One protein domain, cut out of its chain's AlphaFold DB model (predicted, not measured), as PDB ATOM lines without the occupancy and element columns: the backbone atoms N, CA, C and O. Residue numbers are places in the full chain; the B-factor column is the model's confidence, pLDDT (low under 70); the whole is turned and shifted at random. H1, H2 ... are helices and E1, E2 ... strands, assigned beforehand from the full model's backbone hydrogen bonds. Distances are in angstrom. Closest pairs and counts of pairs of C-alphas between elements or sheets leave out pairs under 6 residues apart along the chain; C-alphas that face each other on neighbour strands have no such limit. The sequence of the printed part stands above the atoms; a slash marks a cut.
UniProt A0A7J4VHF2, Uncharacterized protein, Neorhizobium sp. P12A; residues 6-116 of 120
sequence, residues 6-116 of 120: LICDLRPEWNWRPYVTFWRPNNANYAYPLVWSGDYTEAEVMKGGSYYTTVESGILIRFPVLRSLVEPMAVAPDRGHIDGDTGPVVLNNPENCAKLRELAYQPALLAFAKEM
ATOM      1  N   LEU A   6       7.161   1.652  99.475       98.44
ATOM      2  CA  LEU A   6       7.004   0.763  98.334       98.44
ATOM      3  C   LEU A   6       8.360   0.607  97.653       98.44
ATOM      4  O   LEU A   6       9.114   1.578  97.581       98.44
ATOM      5  N   ILE A   7       8.648  -0.563  97.085       98.56
ATOM      6  CA  ILE A   7       9.764  -0.701  96.141       98.56
ATOM      7  C   ILE A   7       9.220  -0.476  94.736       98.56
ATOM      8  O   ILE A   7       8.471  -1.305  94.222       98.56
ATOM      9  N   CYS A   8       9.577   0.662  94.150       98.38
ATOM     10  CA  CYS A   8       9.289   1.010  92.767       98.38
ATOM     11  C   CYS A   8      10.338   0.375  91.856       98.38
ATOM     12  O   CYS A   8      11.533   0.409  92.166       98.38
ATOM     13  N   ASP A   9       9.906  -0.193  90.735       98.19
ATOM     14  CA  ASP A   9      10.804  -0.811  89.772       98.19
ATOM     15  C   ASP A   9      10.364  -0.443  88.342       98.19
ATOM     16  O   ASP A   9       9.248  -0.703  87.897       98.19
ATOM     17  N   LEU A  10      11.254   0.292  87.681       97.62
ATOM     18  CA  LEU A  10      11.105   0.994  86.407       97.62
ATOM     19  C   LEU A  10      12.146   0.490  85.399       97.62
ATOM     20  O   LEU A  10      12.705   1.274  84.626       97.62
ATOM     21  N   ARG A  11      12.468  -0.806  85.454       95.69
ATOM     22  CA  ARG A  11      13.383  -1.435  84.500       95.69
ATOM     23  C   ARG A  11      12.936  -1.187  83.054       95.69
ATOM     24  O   ARG A  11      11.736  -1.276  82.776       95.69
ATOM     25  N   PRO A  12      13.869  -0.923  82.118       93.44
ATOM     26  CA  PRO A  12      13.533  -0.657  80.721       93.44
ATOM     27  C   PRO A  12      12.652  -1.736  80.080       93.44
ATOM     28  O   PRO A  12      11.763  -1.407  79.292       93.44
ATOM     29  N   GLU A  13      12.827  -3.010  80.464       93.06
ATOM     30  CA  GLU A  13      11.992  -4.119  79.974       93.06
ATOM     31  C   GLU A  13      10.494  -3.965  80.294       93.06
ATOM     32  O   GLU A  13       9.671  -4.691  79.731       93.06
ATOM     33  N   TRP A  14      10.112  -3.069  81.208       91.81
ATOM     34  CA  TRP A  14       8.728  -2.850  81.634       91.81
ATOM     35  C   TRP A  14       8.101  -1.585  81.058       91.81
ATOM     36  O   TRP A  14       6.917  -1.353  81.280       91.81
ATOM     37  N   ASN A  15       8.833  -0.798  80.268       90.69
ATOM     38  CA  ASN A  15       8.340   0.467  79.711       90.69
ATOM     39  C   ASN A  15       7.088   0.318  78.828       90.69
ATOM     40  O   ASN A  15       6.350   1.279  78.648       90.69
ATOM     41  N   TRP A  16       6.835  -0.872  78.275       93.00
ATOM     42  CA  TRP A  16       5.635  -1.160  77.481       93.00
ATOM     43  C   TRP A  16       4.404  -1.515  78.330       93.00
ATOM     44  O   TRP A  16       3.298  -1.609  77.800       93.00
ATOM     45  N   ARG A  17       4.574  -1.764  79.637       95.62
ATOM     46  CA  ARG A  17       3.469  -2.071  80.554       95.62
ATOM     47  C   ARG A  17       2.669  -0.798  80.836       95.62
ATOM     48  O   ARG A  17       3.285   0.250  80.995       95.62
ATOM     49  N   PRO A  18       1.336  -0.878  80.989       97.12
ATOM     50  CA  PRO A  18       0.496   0.306  81.196       97.12
ATOM     51  C   PRO A  18       0.674   0.952  82.580       97.12
ATOM     52  O   PRO A  18       0.403   2.142  82.744       97.12
ATOM     53  N   TYR A  19       1.140   0.190  83.574       98.50
ATOM     54  CA  TYR A  19       1.234   0.624  84.968       98.50
ATOM     55  C   TYR A  19       2.629   0.401  85.537       98.50
ATOM     56  O   TYR A  19       3.339  -0.525  85.139       98.50
ATOM     57  N   VAL A  20       3.014   1.280  86.462       98.50
ATOM     58  CA  VAL A  20       4.253   1.169  87.225       98.50
ATOM     59  C   VAL A  20       4.193  -0.089  88.070       98.50
ATOM     60  O   VAL A  20       3.180  -0.394  88.702       98.50
ATOM     61  N   THR A  21       5.305  -0.806  88.090       98.31
ATOM     62  CA  THR A  21       5.439  -2.015  88.876       98.31
ATOM     63  C   THR A  21       6.008  -1.698  90.253       98.31
ATOM     64  O   THR A  21       7.059  -1.070  90.393       98.31
ATOM     65  N   PHE A  22       5.349  -2.233  91.269       98.44
ATOM     66  CA  PHE A  22       5.823  -2.274  92.640       98.44
ATOM     67  C   PHE A  22       6.089  -3.713  93.068       98.44
ATOM     68  O   PHE A  22       5.614  -4.670  92.452       98.44
ATOM     69  N   TRP A  23       6.857  -3.893  94.134       98.25
ATOM     70  CA  TRP A  23       7.079  -5.218  94.707       98.25
ATOM     71  C   TRP A  23       5.951  -5.590  95.671       98.25
ATOM     72  O   TRP A  23       5.448  -4.745  96.413       98.25
ATOM     73  N   ARG A  24       5.554  -6.865  95.670       98.19
ATOM     74  CA  ARG A  24       4.603  -7.444  96.633       98.19
ATOM     75  C   ARG A  24       5.247  -7.615  98.013       98.19
ATOM     76  O   ARG A  24       6.472  -7.708  98.091       98.19
ATOM     77  N   PRO A  25       4.444  -7.755  99.089       97.44
ATOM     78  CA  PRO A  25       4.960  -8.089 100.413       97.44
ATOM     79  C   PRO A  25       5.933  -9.275 100.385       97.44
ATOM     80  O   PRO A  25       5.757 -10.217  99.605       97.44
ATOM     81  N   ASN A  26       6.940  -9.242 101.260       94.06
ATOM     82  CA  ASN A  26       7.936 -10.309 101.424       94.06
ATOM     83  C   ASN A  26       8.712 -10.664 100.142       94.06
ATOM     84  O   ASN A  26       9.171 -11.794 100.000       94.06
ATOM     85  N   ASN A  27       8.845  -9.725  99.197       93.94
ATOM     86  CA  ASN A  27       9.531  -9.939  97.914       93.94
ATOM     87  C   ASN A  27       8.906 -11.067  97.073       93.94
ATOM     88  O   ASN A  27       9.580 -11.682  96.249       93.94
ATOM     89  N   ALA A  28       7.619 -11.362  97.291       91.44
ATOM     90  CA  ALA A  28       6.978 -12.555  96.745       91.44
ATOM     91  C   ALA A  28       6.785 -12.512  95.218       91.44
ATOM     92  O   ALA A  28       6.760 -13.564  94.583       91.44
ATOM     93  N   ASN A  29       6.601 -11.319  94.637       94.44
ATOM     94  CA  ASN A  29       6.536 -11.049  93.195       94.44
ATOM     95  C   ASN A  29       6.354  -9.530  92.967       94.44
ATOM     96  O   ASN A  29       6.653  -8.716  93.839       94.44
ATOM     97  N   TYR A  30       5.776  -9.165  91.828       96.62
ATOM     98  CA  TYR A  30       5.415  -7.819  91.418       96.62
ATOM     99  C   TYR A  30       3.899  -7.556  91.492       96.62
ATOM    100  O   TYR A  30       3.073  -8.477  91.467       96.62
ATOM    101  N   ALA A  31       3.527  -6.286  91.590       97.62
ATOM    102  CA  ALA A  31       2.155  -5.798  91.601       97.62
ATOM    103  C   ALA A  31       2.044  -4.467  90.847       97.62
ATOM    104  O   ALA A  31       2.944  -3.639  90.917       97.62
ATOM    105  N   TYR A  32       0.914  -4.255  90.169       98.06
ATOM    106  CA  TYR A  32       0.504  -2.923  89.712       98.06
ATOM    107  C   TYR A  32      -0.363  -2.201  90.751       98.06
ATOM    108  O   TYR A  32      -0.110  -1.025  91.013       98.06
ATOM    109  N   PRO A  33      -1.359  -2.859  91.385       98.38
ATOM    110  CA  PRO A  33      -2.193  -2.188  92.372       98.38
ATOM    111  C   PRO A  33      -1.422  -1.898  93.658       98.38
ATOM    112  O   PRO A  33      -0.756  -2.775  94.224       98.38
ATOM    113  N   LEU A  34      -1.584  -0.685  94.179       98.12
ATOM    114  CA  LEU A  34      -0.973  -0.272  95.441       98.12
ATOM    115  C   LEU A  34      -1.447  -1.135  96.617       98.12
ATOM    116  O   LEU A  34      -0.680  -1.366  97.551       98.12
ATOM    117  N   VAL A  35      -2.676  -1.655  96.559       97.38
ATOM    118  CA  VAL A  35      -3.249  -2.554  97.578       97.38
ATOM    119  C   VAL A  35      -2.597  -3.939  97.617       97.38
ATOM    120  O   VAL A  35      -2.716  -4.645  98.611       97.38
ATOM    121  N   TRP A  36      -1.900  -4.341  96.552       97.88
ATOM    122  CA  TRP A  36      -1.133  -5.593  96.504       97.88
ATOM    123  C   TRP A  36       0.365  -5.376  96.718       97.88
ATOM    124  O   TRP A  36       1.129  -6.340  96.753       97.88
ATOM    125  N   SER A  37       0.787  -4.117  96.819       98.00
ATOM    126  CA  SER A  37       2.185  -3.739  96.994       98.00
ATOM    127  C   SER A  37       2.604  -3.884  98.456       98.00
ATOM    128  O   SER A  37       1.788  -3.718  99.361       98.00
ATOM    129  N   GLY A  38       3.872  -4.221  98.679       97.19
ATOM    130  CA  GLY A  38       4.437  -4.424 100.009       97.19
ATOM    131  C   GLY A  38       4.611  -3.129 100.791       97.19
ATOM    132  O   GLY A  38       4.935  -2.094 100.216       97.19
ATOM    133  N   ASP A  39       4.439  -3.229 102.107       97.19
ATOM    134  CA  ASP A  39       4.706  -2.159 103.065       97.19
ATOM    135  C   ASP A  39       6.039  -2.416 103.758       97.19
ATOM    136  O   ASP A  39       6.114  -3.106 104.772       97.19
ATOM    137  N   TYR A  40       7.103  -1.872 103.178       97.25
ATOM    138  CA  TYR A  40       8.458  -2.053 103.674       97.25
ATOM    139  C   TYR A  40       8.796  -0.999 104.724       97.25
ATOM    140  O   TYR A  40       8.498   0.190 104.585       97.25
ATOM    141  N   THR A  41       9.459  -1.425 105.787       96.81
ATOM    142  CA  THR A  41       9.992  -0.536 106.816       96.81
ATOM    143  C   THR A  41      11.285   0.128 106.354       96.81
ATOM    144  O   THR A  41      11.990  -0.363 105.471       96.81
ATOM    145  N   GLU A  42      11.648   1.235 107.003       96.19
ATOM    146  CA  GLU A  42      12.935   1.891 106.758       96.19
ATOM    147  C   GLU A  42      14.115   0.929 106.973       96.19
ATOM    148  O   GLU A  42      15.036   0.869 106.162       96.19
ATOM    149  N   ALA A  43      14.067   0.129 108.041       95.75
ATOM    150  CA  ALA A  43      15.118  -0.829 108.357       95.75
ATOM    151  C   ALA A  43      15.290  -1.885 107.254       95.75
ATOM    152  O   ALA A  43      16.419  -2.228 106.908       95.75
ATOM    153  N   GLU A  44      14.192  -2.378 106.673       95.94
ATOM    154  CA  GLU A  44      14.247  -3.335 105.565       95.94
ATOM    155  C   GLU A  44      14.846  -2.710 104.311       95.94
ATOM    156  O   GLU A  44      15.758  -3.296 103.725       95.94
ATOM    157  N   VAL A  45      14.380  -1.519 103.917       96.12
ATOM    158  CA  VAL A  45      14.873  -0.881 102.688       96.12
ATOM    159  C   VAL A  45      16.343  -0.483 102.806       96.12
ATOM    160  O   VAL A  45      17.100  -0.667 101.855       96.12
ATOM    161  N   MET A  46      16.777  -0.029 103.986       96.38
ATOM    162  CA  MET A  46      18.178   0.308 104.247       96.38
ATOM    163  C   MET A  46      19.070  -0.937 104.310       96.38
ATOM    164  O   MET A  46      20.180  -0.913 103.787       96.38
ATOM    165  N   LYS A  47      18.592  -2.038 104.907       95.19
ATOM    166  CA  LYS A  47      19.340  -3.304 104.964       95.19
ATOM    167  C   LYS A  47      19.459  -3.975 103.596       95.19
ATOM    168  O   LYS A  47      20.452  -4.649 103.343       95.19
ATOM    169  N   GLY A  48      18.451  -3.833 102.735       93.75
ATOM    170  CA  GLY A  48      18.449  -4.465 101.418       93.75
ATOM    171  C   GLY A  48      19.431  -3.850 100.418       93.75
ATOM    172  O   GLY A  48      19.807  -4.539  99.475       93.75
ATOM    173  N   GLY A  49      19.860  -2.597 100.615       94.88
ATOM    174  CA  GLY A  49      20.900  -1.956  99.798       94.88
ATOM    175  C   GLY A  49      20.639  -2.079  98.294       94.88
ATOM    176  O   GLY A  49      19.539  -1.768  97.818       94.88
ATOM    177  N   SER A  50      21.633  -2.593  97.563       95.81
ATOM    178  CA  SER A  50      21.582  -2.843  96.114       95.81
ATOM    179  C   SER A  50      20.433  -3.751  95.635       95.81
ATOM    180  O   SER A  50      20.044  -3.696  94.466       95.81
ATOM    181  N   TYR A  51      19.822  -4.546  96.520       96.38
ATOM    182  CA  TYR A  51      18.654  -5.366  96.180       96.38
ATOM    183  C   TYR A  51      17.395  -4.519  95.928       96.38
ATOM    184  O   TYR A  51      16.656  -4.783  94.975       96.38
ATOM    185  N   TYR A  52      17.184  -3.471  96.732       97.50
ATOM    186  CA  TYR A  52      16.027  -2.568  96.643       97.50
ATOM    187  C   TYR A  52      16.339  -1.225  95.977       97.50
ATOM    188  O   TYR A  52      15.417  -0.481  95.648       97.50
ATOM    189  N   THR A  53      17.617  -0.912  95.775       98.31
ATOM    190  CA  THR A  53      18.075   0.305  95.104       98.31
ATOM    191  C   THR A  53      19.045  -0.068  93.999       98.31
ATOM    192  O   THR A  53      20.060  -0.698  94.261       98.31
ATOM    193  N   THR A  54      18.762   0.298  92.755       97.75
ATOM    194  CA  THR A  54      19.627  -0.073  91.629       97.75
ATOM    195  C   THR A  54      19.654   1.031  90.584       97.75
ATOM    196  O   THR A  54      18.609   1.530  90.153       97.75
ATOM    197  N   VAL A  55      20.866   1.371  90.151       96.75
ATOM    198  CA  VAL A  55      21.129   2.214  88.986       96.75
ATOM    199  C   VAL A  55      21.721   1.337  87.891       96.75
ATOM    200  O   VAL A  55      22.709   0.648  88.124       96.75
ATOM    201  N   GLU A  56      21.143   1.387  86.697       94.81
ATOM    202  CA  GLU A  56      21.632   0.671  85.521       94.81
ATOM    203  C   GLU A  56      21.853   1.668  84.386       94.81
ATOM    204  O   GLU A  56      20.983   2.485  84.092       94.81
ATOM    205  N   SER A  57      23.042   1.649  83.777       92.44
ATOM    206  CA  SER A  57      23.425   2.595  82.713       92.44
ATOM    207  C   SER A  57      23.187   4.074  83.076       92.44
ATOM    208  O   SER A  57      22.786   4.879  82.241       92.44
ATOM    209  N   GLY A  58      23.403   4.435  84.348       92.69
ATOM    210  CA  GLY A  58      23.191   5.793  84.864       92.69
ATOM    211  C   GLY A  58      21.733   6.155  85.177       92.69
ATOM    212  O   GLY A  58      21.462   7.284  85.576       92.69
ATOM    213  N   ILE A  59      20.793   5.218  85.037       95.00
ATOM    214  CA  ILE A  59      19.364   5.437  85.274       95.00
ATOM    215  C   ILE A  59      18.943   4.731  86.562       95.00
ATOM    216  O   ILE A  59      19.180   3.538  86.734       95.00
ATOM    217  N   LEU A  60      18.273   5.455  87.461       97.94
ATOM    218  CA  LEU A  60      17.646   4.873  88.648       97.94
ATOM    219  C   LEU A  60      16.432   4.031  88.223       97.94
ATOM    220  O   LEU A  60      15.412   4.578  87.786       97.94
ATOM    221  N   ILE A  61      16.567   2.707  88.323       97.81
ATOM    222  CA  ILE A  61      15.574   1.731  87.844       97.81
ATOM    223  C   ILE A  61      14.856   1.002  88.972       97.81
ATOM    224  O   ILE A  61      13.766   0.499  88.751       97.81
ATOM    225  N   ARG A  62      15.420   0.947  90.180       98.50
ATOM    226  CA  ARG A  62      14.759   0.359  91.348       98.50
ATOM    227  C   ARG A  62      15.054   1.198  92.567       98.50
ATOM    228  O   ARG A  62      16.205   1.590  92.749       98.50
ATOM    229  N   PHE A  63      14.034   1.519  93.353       98.62
ATOM    230  CA  PHE A  63      14.201   2.374  94.522       98.62
ATOM    231  C   PHE A  63      13.006   2.307  95.478       98.62
ATOM    232  O   PHE A  63      11.860   2.165  95.042       98.62
ATOM    233  N   PRO A  64      13.251   2.479  96.786       98.38
ATOM    234  CA  PRO A  64      12.191   2.702  97.752       98.38
ATOM    235  C   PRO A  64      11.594   4.113  97.622       98.38
ATOM    236  O   PRO A  64      12.313   5.099  97.451       98.38
ATOM    237  N   VAL A  65      10.274   4.217  97.758       98.44
ATOM    238  CA  VAL A  65       9.503   5.471  97.775       98.44
ATOM    239  C   VAL A  65       8.429   5.384  98.857       98.44
ATOM    240  O   VAL A  65       7.884   4.313  99.103       98.44
ATOM    241  N   LEU A  66       8.121   6.480  99.551       98.12
ATOM    242  CA  LEU A  66       7.082   6.459 100.588       98.12
ATOM    243  C   LEU A  66       5.702   6.255  99.971       98.12
ATOM    244  O   LEU A  66       5.317   7.011  99.082       98.12
ATOM    245  N   ARG A  67       4.926   5.306 100.506       98.00
ATOM    246  CA  ARG A  67       3.564   5.019 100.033       98.00
ATOM    247  C   ARG A  67       2.700   6.279  99.986       98.00
ATOM    248  O   ARG A  67       2.114   6.568  98.950       98.00
ATOM    249  N   SER A  68       2.710   7.062 101.064       97.38
ATOM    250  CA  SER A  68       1.945   8.319 101.170       97.38
ATOM    251  C   SER A  68       2.270   9.362 100.091       97.38
ATOM    252  O   SER A  68       1.456  10.244  99.833       97.38
ATOM    253  N   LEU A  69       3.440   9.275  99.444       97.88
ATOM    254  CA  LEU A  69       3.820  10.151  98.331       97.88
ATOM    255  C   LEU A  69       3.387   9.587  96.970       97.88
ATOM    256  O   LEU A  69       3.265  10.345  96.013       97.88
ATOM    257  N   VAL A  70       3.145   8.276  96.883       98.06
ATOM    258  CA  VAL A  70       2.690   7.584  95.667       98.06
ATOM    259  C   VAL A  70       1.168   7.565  95.569       98.06
ATOM    260  O   VAL A  70       0.627   7.714  94.478       98.06
ATOM    261  N   GLU A  71       0.463   7.408  96.690       97.88
ATOM    262  CA  GLU A  71      -1.004   7.340  96.732       97.88
ATOM    263  C   GLU A  71      -1.704   8.505  96.007       97.88
ATOM    264  O   GLU A  71      -2.631   8.228  95.246       97.88
ATOM    265  N   PRO A  72      -1.257   9.775  96.124       98.00
ATOM    266  CA  PRO A  72      -1.868  10.886  95.389       98.00
ATOM    267  C   PRO A  72      -1.706  10.811  93.863       98.00
ATOM    268  O   PRO A  72      -2.426  11.495  93.144       98.00
ATOM    269  N   MET A  73      -0.759  10.012  93.359       97.94
ATOM    270  CA  MET A  73      -0.528   9.802  91.923       97.94
ATOM    271  C   MET A  73      -1.396   8.674  91.347       97.94
ATOM    272  O   MET A  73      -1.383   8.434  90.137       97.94
ATOM    273  N   ALA A  74      -2.080   7.920  92.209       97.88
ATOM    274  CA  ALA A  74      -2.718   6.673  91.838       97.88
ATOM    275  C   ALA A  74      -4.140   6.894  91.303       97.88
ATOM    276  O   ALA A  74      -4.904   7.719  91.800       97.88
ATOM    277  N   VAL A  75      -4.503   6.119  90.286       98.31
ATOM    278  CA  VAL A  75      -5.780   6.184  89.571       98.31
ATOM    279  C   VAL A  75      -6.455   4.815  89.557       98.31
ATOM    280  O   VAL A  75      -5.835   3.796  89.867       98.31
ATOM    281  N   ALA A  76      -7.737   4.764  89.197       98.06
ATOM    282  CA  ALA A  76      -8.373   3.489  88.875       98.06
ATOM    283  C   ALA A  76      -7.693   2.863  87.637       98.06
ATOM    284  O   ALA A  76      -7.316   3.606  86.728       98.06
ATOM    285  N   PRO A  77      -7.516   1.531  87.587       97.88
ATOM    286  CA  PRO A  77      -7.026   0.876  86.381       97.88
ATOM    287  C   PRO A  77      -8.070   0.955  85.263       97.88
ATOM    288  O   PRO A  77      -9.266   1.137  85.509       97.88
ATOM    289  N   ASP A  78      -7.620   0.756  84.030       97.06
ATOM    290  CA  ASP A  78      -8.536   0.574  82.910       97.06
ATOM    291  C   ASP A  78      -9.262  -0.767  83.058       97.06
ATOM    292  O   ASP A  78      -8.703  -1.769  83.524       97.06
ATOM    293  N   ARG A  79     -10.523  -0.789  82.631       96.75
ATOM    294  CA  ARG A  79     -11.392  -1.958  82.762       96.75
ATOM    295  C   ARG A  79     -10.802  -3.180  82.053       96.75
ATOM    296  O   ARG A  79     -10.505  -3.137  80.863       96.75
ATOM    297  N   GLY A  80     -10.722  -4.295  82.770       95.25
ATOM    298  CA  GLY A  80     -10.225  -5.582  82.296       95.25
ATOM    299  C   GLY A  80      -8.701  -5.714  82.289       95.25
ATOM    300  O   GLY A  80      -8.208  -6.772  81.909       95.25
ATOM    301  N   HIS A  81      -7.945  -4.687  82.694       95.81
ATOM    302  CA  HIS A  81      -6.481  -4.772  82.733       95.81
ATOM    303  C   HIS A  81      -5.948  -5.488  83.981       95.81
ATOM    304  O   HIS A  81      -4.843  -6.029  83.948       95.81
ATOM    305  N   ILE A  82      -6.707  -5.478  85.079       95.88
ATOM    306  CA  ILE A  82      -6.343  -6.095  86.360       95.88
ATOM    307  C   ILE A  82      -7.475  -7.015  86.809       95.88
ATOM    308  O   ILE A  82      -8.646  -6.695  86.610       95.88
ATOM    309  N   ASP A  83      -7.139  -8.129  87.461       94.69
ATOM    310  CA  ASP A  83      -8.132  -9.037  88.035       94.69
ATOM    311  C   ASP A  83      -9.083  -8.280  88.975       94.69
ATOM    312  O   ASP A  83      -8.667  -7.636  89.947       94.69
ATOM    313  N   GLY A  84     -10.376  -8.335  88.647       94.88
ATOM    314  CA  GLY A  84     -11.428  -7.622  89.371       94.88
ATOM    315  C   GLY A  84     -11.336  -6.095  89.293       94.88
ATOM    316  O   GLY A  84     -11.890  -5.433  90.163       94.88
ATOM    317  N   ASP A  85     -10.618  -5.542  88.308       95.38
ATOM    318  CA  ASP A  85     -10.339  -4.105  88.170       95.38
ATOM    319  C   ASP A  85      -9.700  -3.502  89.437       95.38
ATOM    320  O   ASP A  85      -9.916  -2.341  89.791       95.38
ATOM    321  N   THR A  86      -8.905  -4.311  90.148       97.56
ATOM    322  CA  THR A  86      -8.332  -3.930  91.441       97.56
ATOM    323  C   THR A  86      -7.365  -2.753  91.296       97.56
ATOM    324  O   THR A  86      -6.379  -2.823  90.565       97.56
ATOM    325  N   GLY A  87      -7.613  -1.683  92.049       95.44
ATOM    326  CA  GLY A  87      -6.787  -0.478  92.096       95.44
ATOM    327  C   GLY A  87      -6.546   0.029  93.525       95.44
ATOM    328  O   GLY A  87      -6.910  -0.648  94.488       95.44
ATOM    329  N   PRO A  88      -5.946   1.222  93.677       98.06
ATOM    330  CA  PRO A  88      -5.493   2.098  92.597       98.06
ATOM    331  C   PRO A  88      -4.115   1.678  92.041       98.06
ATOM    332  O   PRO A  88      -3.368   0.956  92.700       98.06
ATOM    333  N   VAL A  89      -3.791   2.120  90.826       98.62
ATOM    334  CA  VAL A  89      -2.531   1.876  90.094       98.62
ATOM    335  C   VAL A  89      -1.857   3.202  89.740       98.62
ATOM    336  O   VAL A  89      -2.514   4.238  89.707       98.62
ATOM    337  N   VAL A  90      -0.563   3.194  89.422       98.62
ATOM    338  CA  VAL A  90       0.128   4.375  88.871       98.62
ATOM    339  C   VAL A  90       0.391   4.142  87.389       98.62
ATOM    340  O   VAL A  90       0.956   3.112  87.026       98.62
ATOM    341  N   LEU A  91      -0.004   5.079  86.524       98.44
ATOM    342  CA  LEU A  91       0.254   4.974  85.084       98.44
ATOM    343  C   LEU A  91       1.758   4.984  84.803       98.44
ATOM    344  O   LEU A  91       2.477   5.841  85.322       98.44
ATOM    345  N   ASN A  92       2.222   4.068  83.955       98.25
ATOM    346  CA  ASN A  92       3.604   4.025  83.491       98.25
ATOM    347  C   ASN A  92       3.792   4.984  82.316       98.25
ATOM    348  O   ASN A  92       3.736   4.602  81.148       98.25
ATOM    349  N   ASN A  93       3.971   6.259  82.635       97.31
ATOM    350  CA  ASN A  93       4.259   7.297  81.660       97.31
ATOM    351  C   ASN A  93       5.499   8.102  82.098       97.31
ATOM    352  O   ASN A  93       5.900   8.035  83.265       97.31
ATOM    353  N   PRO A  94       6.137   8.856  81.181       96.88
ATOM    354  CA  PRO A  94       7.361   9.589  81.499       96.88
ATOM    355  C   PRO A  94       7.222  10.551  82.685       96.88
ATOM    356  O   PRO A  94       8.153  10.659  83.481       96.88
ATOM    357  N   GLU A  95       6.066  11.200  82.833       97.88
ATOM    358  CA  GLU A  95       5.786  12.157  83.909       97.88
ATOM    359  C   GLU A  95       5.779  11.477  85.284       97.88
ATOM    360  O   GLU A  95       6.550  11.855  86.169       97.88
ATOM    361  N   ASN A  96       4.998  10.409  85.448       98.38
ATOM    362  CA  ASN A  96       4.940   9.649  86.694       98.38
ATOM    363  C   ASN A  96       6.281   8.989  87.017       98.38
ATOM    364  O   ASN A  96       6.721   9.007  88.165       98.38
ATOM    365  N   CYS A  97       6.967   8.437  86.015       98.12
ATOM    366  CA  CYS A  97       8.271   7.808  86.200       98.12
ATOM    367  C   CYS A  97       9.353   8.818  86.605       98.12
ATOM    368  O   CYS A  97      10.223   8.492  87.415       98.12
ATOM    369  N   ALA A  98       9.329  10.038  86.064       98.12
ATOM    370  CA  ALA A  98      10.193  11.120  86.527       98.12
ATOM    371  C   ALA A  98       9.840  11.502  87.968       98.12
ATOM    372  O   ALA A  98      10.723  11.535  88.828       98.12
ATOM    373  N   LYS A  99       8.546  11.674  88.260       98.56
ATOM    374  CA  LYS A  99       8.093  12.079  89.588       98.56
ATOM    375  C   LYS A  99       8.457  11.068  90.673       98.56
ATOM    376  O   LYS A  99       8.938  11.449  91.734       98.56
ATOM    377  N   LEU A 100       8.298   9.776  90.398       98.56
ATOM    378  CA  LEU A 100       8.690   8.713  91.322       98.56
ATOM    379  C   LEU A 100      10.190   8.761  91.634       98.56
ATOM    380  O   LEU A 100      10.563   8.620  92.796       98.56
ATOM    381  N   ARG A 101      11.048   9.015  90.636       98.50
ATOM    382  CA  ARG A 101      12.499   9.147  90.859       98.50
ATOM    383  C   ARG A 101      12.849  10.352  91.731       98.50
ATOM    384  O   ARG A 101      13.741  10.237  92.563       98.50
ATOM    385  N   GLU A 102      12.142  11.475  91.596       98.31
ATOM    386  CA  GLU A 102      12.314  12.630  92.494       98.31
ATOM    387  C   GLU A 102      11.938  12.299  93.944       98.31
ATOM    388  O   GLU A 102      12.575  12.772  94.884       98.31
ATOM    389  N   LEU A 103      10.901  11.476  94.125       98.12
ATOM    390  CA  LEU A 103      10.387  11.057  95.432       98.12
ATOM    391  C   LEU A 103      11.165   9.878  96.039       98.12
ATOM    392  O   LEU A 103      10.846   9.442  97.149       98.12
ATOM    393  N   ALA A 104      12.170   9.354  95.331       98.31
ATOM    394  CA  ALA A 104      12.986   8.243  95.797       98.31
ATOM    395  C   ALA A 104      13.631   8.557  97.154       98.31
ATOM    396  O   ALA A 104      14.093   9.674  97.421       98.31
ATOM    397  N   TYR A 105      13.672   7.550  98.025       97.75
ATOM    398  CA  TYR A 105      14.158   7.709  99.387       97.75
ATOM    399  C   TYR A 105      15.667   7.978  99.409       97.75
ATOM    400  O   TYR A 105      16.492   7.070  99.296       97.75
ATOM    401  N   GLN A 106      16.025   9.250  99.586       97.19
ATOM    402  CA  GLN A 106      17.403   9.740  99.488       97.19
ATOM    403  C   GLN A 106      18.414   9.001 100.381       97.19
ATOM    404  O   GLN A 106      19.502   8.697  99.895       97.19
ATOM    405  N   PRO A 107      18.103   8.639 101.643       97.31
ATOM    406  CA  PRO A 107      19.028   7.861 102.465       97.31
ATOM    407  C   PRO A 107      19.417   6.511 101.849       97.31
ATOM    408  O   PRO A 107      20.592   6.148 101.912       97.31
ATOM    409  N   ALA A 108      18.486   5.809 101.190       97.19
ATOM    410  CA  ALA A 108      18.799   4.563 100.489       97.19
ATOM    411  C   ALA A 108      19.687   4.807  99.259       97.19
ATOM    412  O   ALA A 108      20.643   4.066  99.041       97.19
ATOM    413  N   LEU A 109      19.444   5.887  98.504       97.50
ATOM    414  CA  LEU A 109      20.286   6.258  97.359       97.50
ATOM    415  C   LEU A 109      21.723   6.591  97.784       97.50
ATOM    416  O   LEU A 109      22.679   6.148  97.152       97.50
ATOM    417  N   LEU A 110      21.882   7.346  98.873       97.25
ATOM    418  CA  LEU A 110      23.194   7.699  99.420       97.25
ATOM    419  C   LEU A 110      23.938   6.472  99.959       97.25
ATOM    420  O   LEU A 110      25.154   6.379  99.800       97.25
ATOM    421  N   ALA A 111      23.228   5.542 100.603       96.56
ATOM    422  CA  ALA A 111      23.806   4.283 101.062       96.56
ATOM    423  C   ALA A 111      24.272   3.421  99.880       96.56
ATOM    424  O   ALA A 111      25.420   2.982  99.871       96.56
ATOM    425  N   PHE A 112      23.430   3.276  98.853       96.56
ATOM    426  CA  PHE A 112      23.768   2.571  97.617       96.56
ATOM    427  C   PHE A 112      24.990   3.184  96.916       96.56
ATOM    428  O   PHE A 112      25.918   2.472  96.550       96.56
ATOM    429  N   ALA A 113      25.054   4.512  96.782       95.50
ATOM    430  CA  ALA A 113      26.198   5.178  96.159       95.50
ATOM    431  C   ALA A 113      27.519   4.907  96.905       95.50
ATOM    432  O   ALA A 113      28.558   4.717  96.275       95.50
ATOM    433  N   LYS A 114      27.484   4.852  98.245       95.50
ATOM    434  CA  LYS A 114      28.652   4.494  99.068       95.50
ATOM    435  C   LYS A 114      29.052   3.027  98.901       95.50
ATOM    436  O   LYS A 114      30.243   2.752  98.812       95.50
ATOM    437  N   GLU A 115      28.079   2.116  98.848       93.31
ATOM    438  CA  GLU A 115      28.301   0.687  98.577       93.31
ATOM    439  C   GLU A 115      29.029   0.503  97.238       93.31
ATOM    440  O   GLU A 115      30.082  -0.131  97.188       93.31
ATOM    441  N   MET A 116      28.539   1.153  96.179       90.81
ATOM    442  CA  MET A 116      29.135   1.070  94.843       90.81
ATOM    443  C   MET A 116      30.522   1.719  94.753       90.81
ATOM    444  O   MET A 116      31.373   1.223  94.022       90.81
TER     445      MET A 116
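Overview. This is residues 6 to 116 of the 120 residues of an uncharacterized protein of Neorhizobium sp. P12A (UniProt A0A7J4VHF2). A small antiparallel sheet, in the order E2, E1, E4, E3, forms the core, with H1 over one face and H3 over the opposite face. H4 packs on H1 and E4 at one end of the long axis, and the long link from H2 to H3 reaches to the other end. The printed part has 111 residues, with four named helices and four named strands in the order E1 E2 H1 E3 E4 H2 H3 H4. Its class is mixed, helices and strands, with under half of the residues in named elements. It is compact, with a radius of gyration of the C-alphas of 13.4 A, and spans 44 by 26 by 23 A.

Arrangement. Look first at E4, residues 59 to 66, which bends by 64 degrees at residue 62. Beside it runs E1, residues 6 to 9, with N 8 and O 63 at 2.9 A, within hydrogen-bond range. E3, residues 54 to 56, forms a hairpin with E4, N 54 and O 62 being 2.9 A apart. E2, residues 21 to 23, forms a hairpin with E1, N 23 and O 7 being 3.1 A apart. H1, residues 42 to 51, is on the sheet over E4 at a height of 9.9 A; the closest C-alphas are those of Val 45 and Pro 64, 6.7 A apart. H3, residues 94 to 102, stands up from the opposite face at 49 degrees, its C-alpha 101 closest to E4 at Leu 60, 7.0 A. H4, residues 106 to 116, touches H1, the closest C-alphas being those of Met 46 and Ala 108, 5.7 A apart. H2, residues 67 to 73, only grazes the sheet. Every O i to N i+4 pair is within hydrogen-bond range in H3 and H4, against 3 of 6 in H1 and 1 of 3 in H2, where 2 of 4 O i to N i+3 pairs are within range.

Along the chain. Find C-alpha 6 at (7.004, 0.763, 98.334), where E1 begins. E4 runs 19.7 A from C-alpha 59 at (19.364, 5.437, 85.274). H4 runs 15.3 A to C-alpha 116 at (29.135, 1.070, 94.843).

Size, cuts and confidence. The two C-alphas farthest apart, those of Arg 79 and Lys 114, are 43.7 A apart. The printed part has no cut, and the links E1 to E2, E2 to H1 and H2 to H3 are long. No printed residue has a pLDDT under 70.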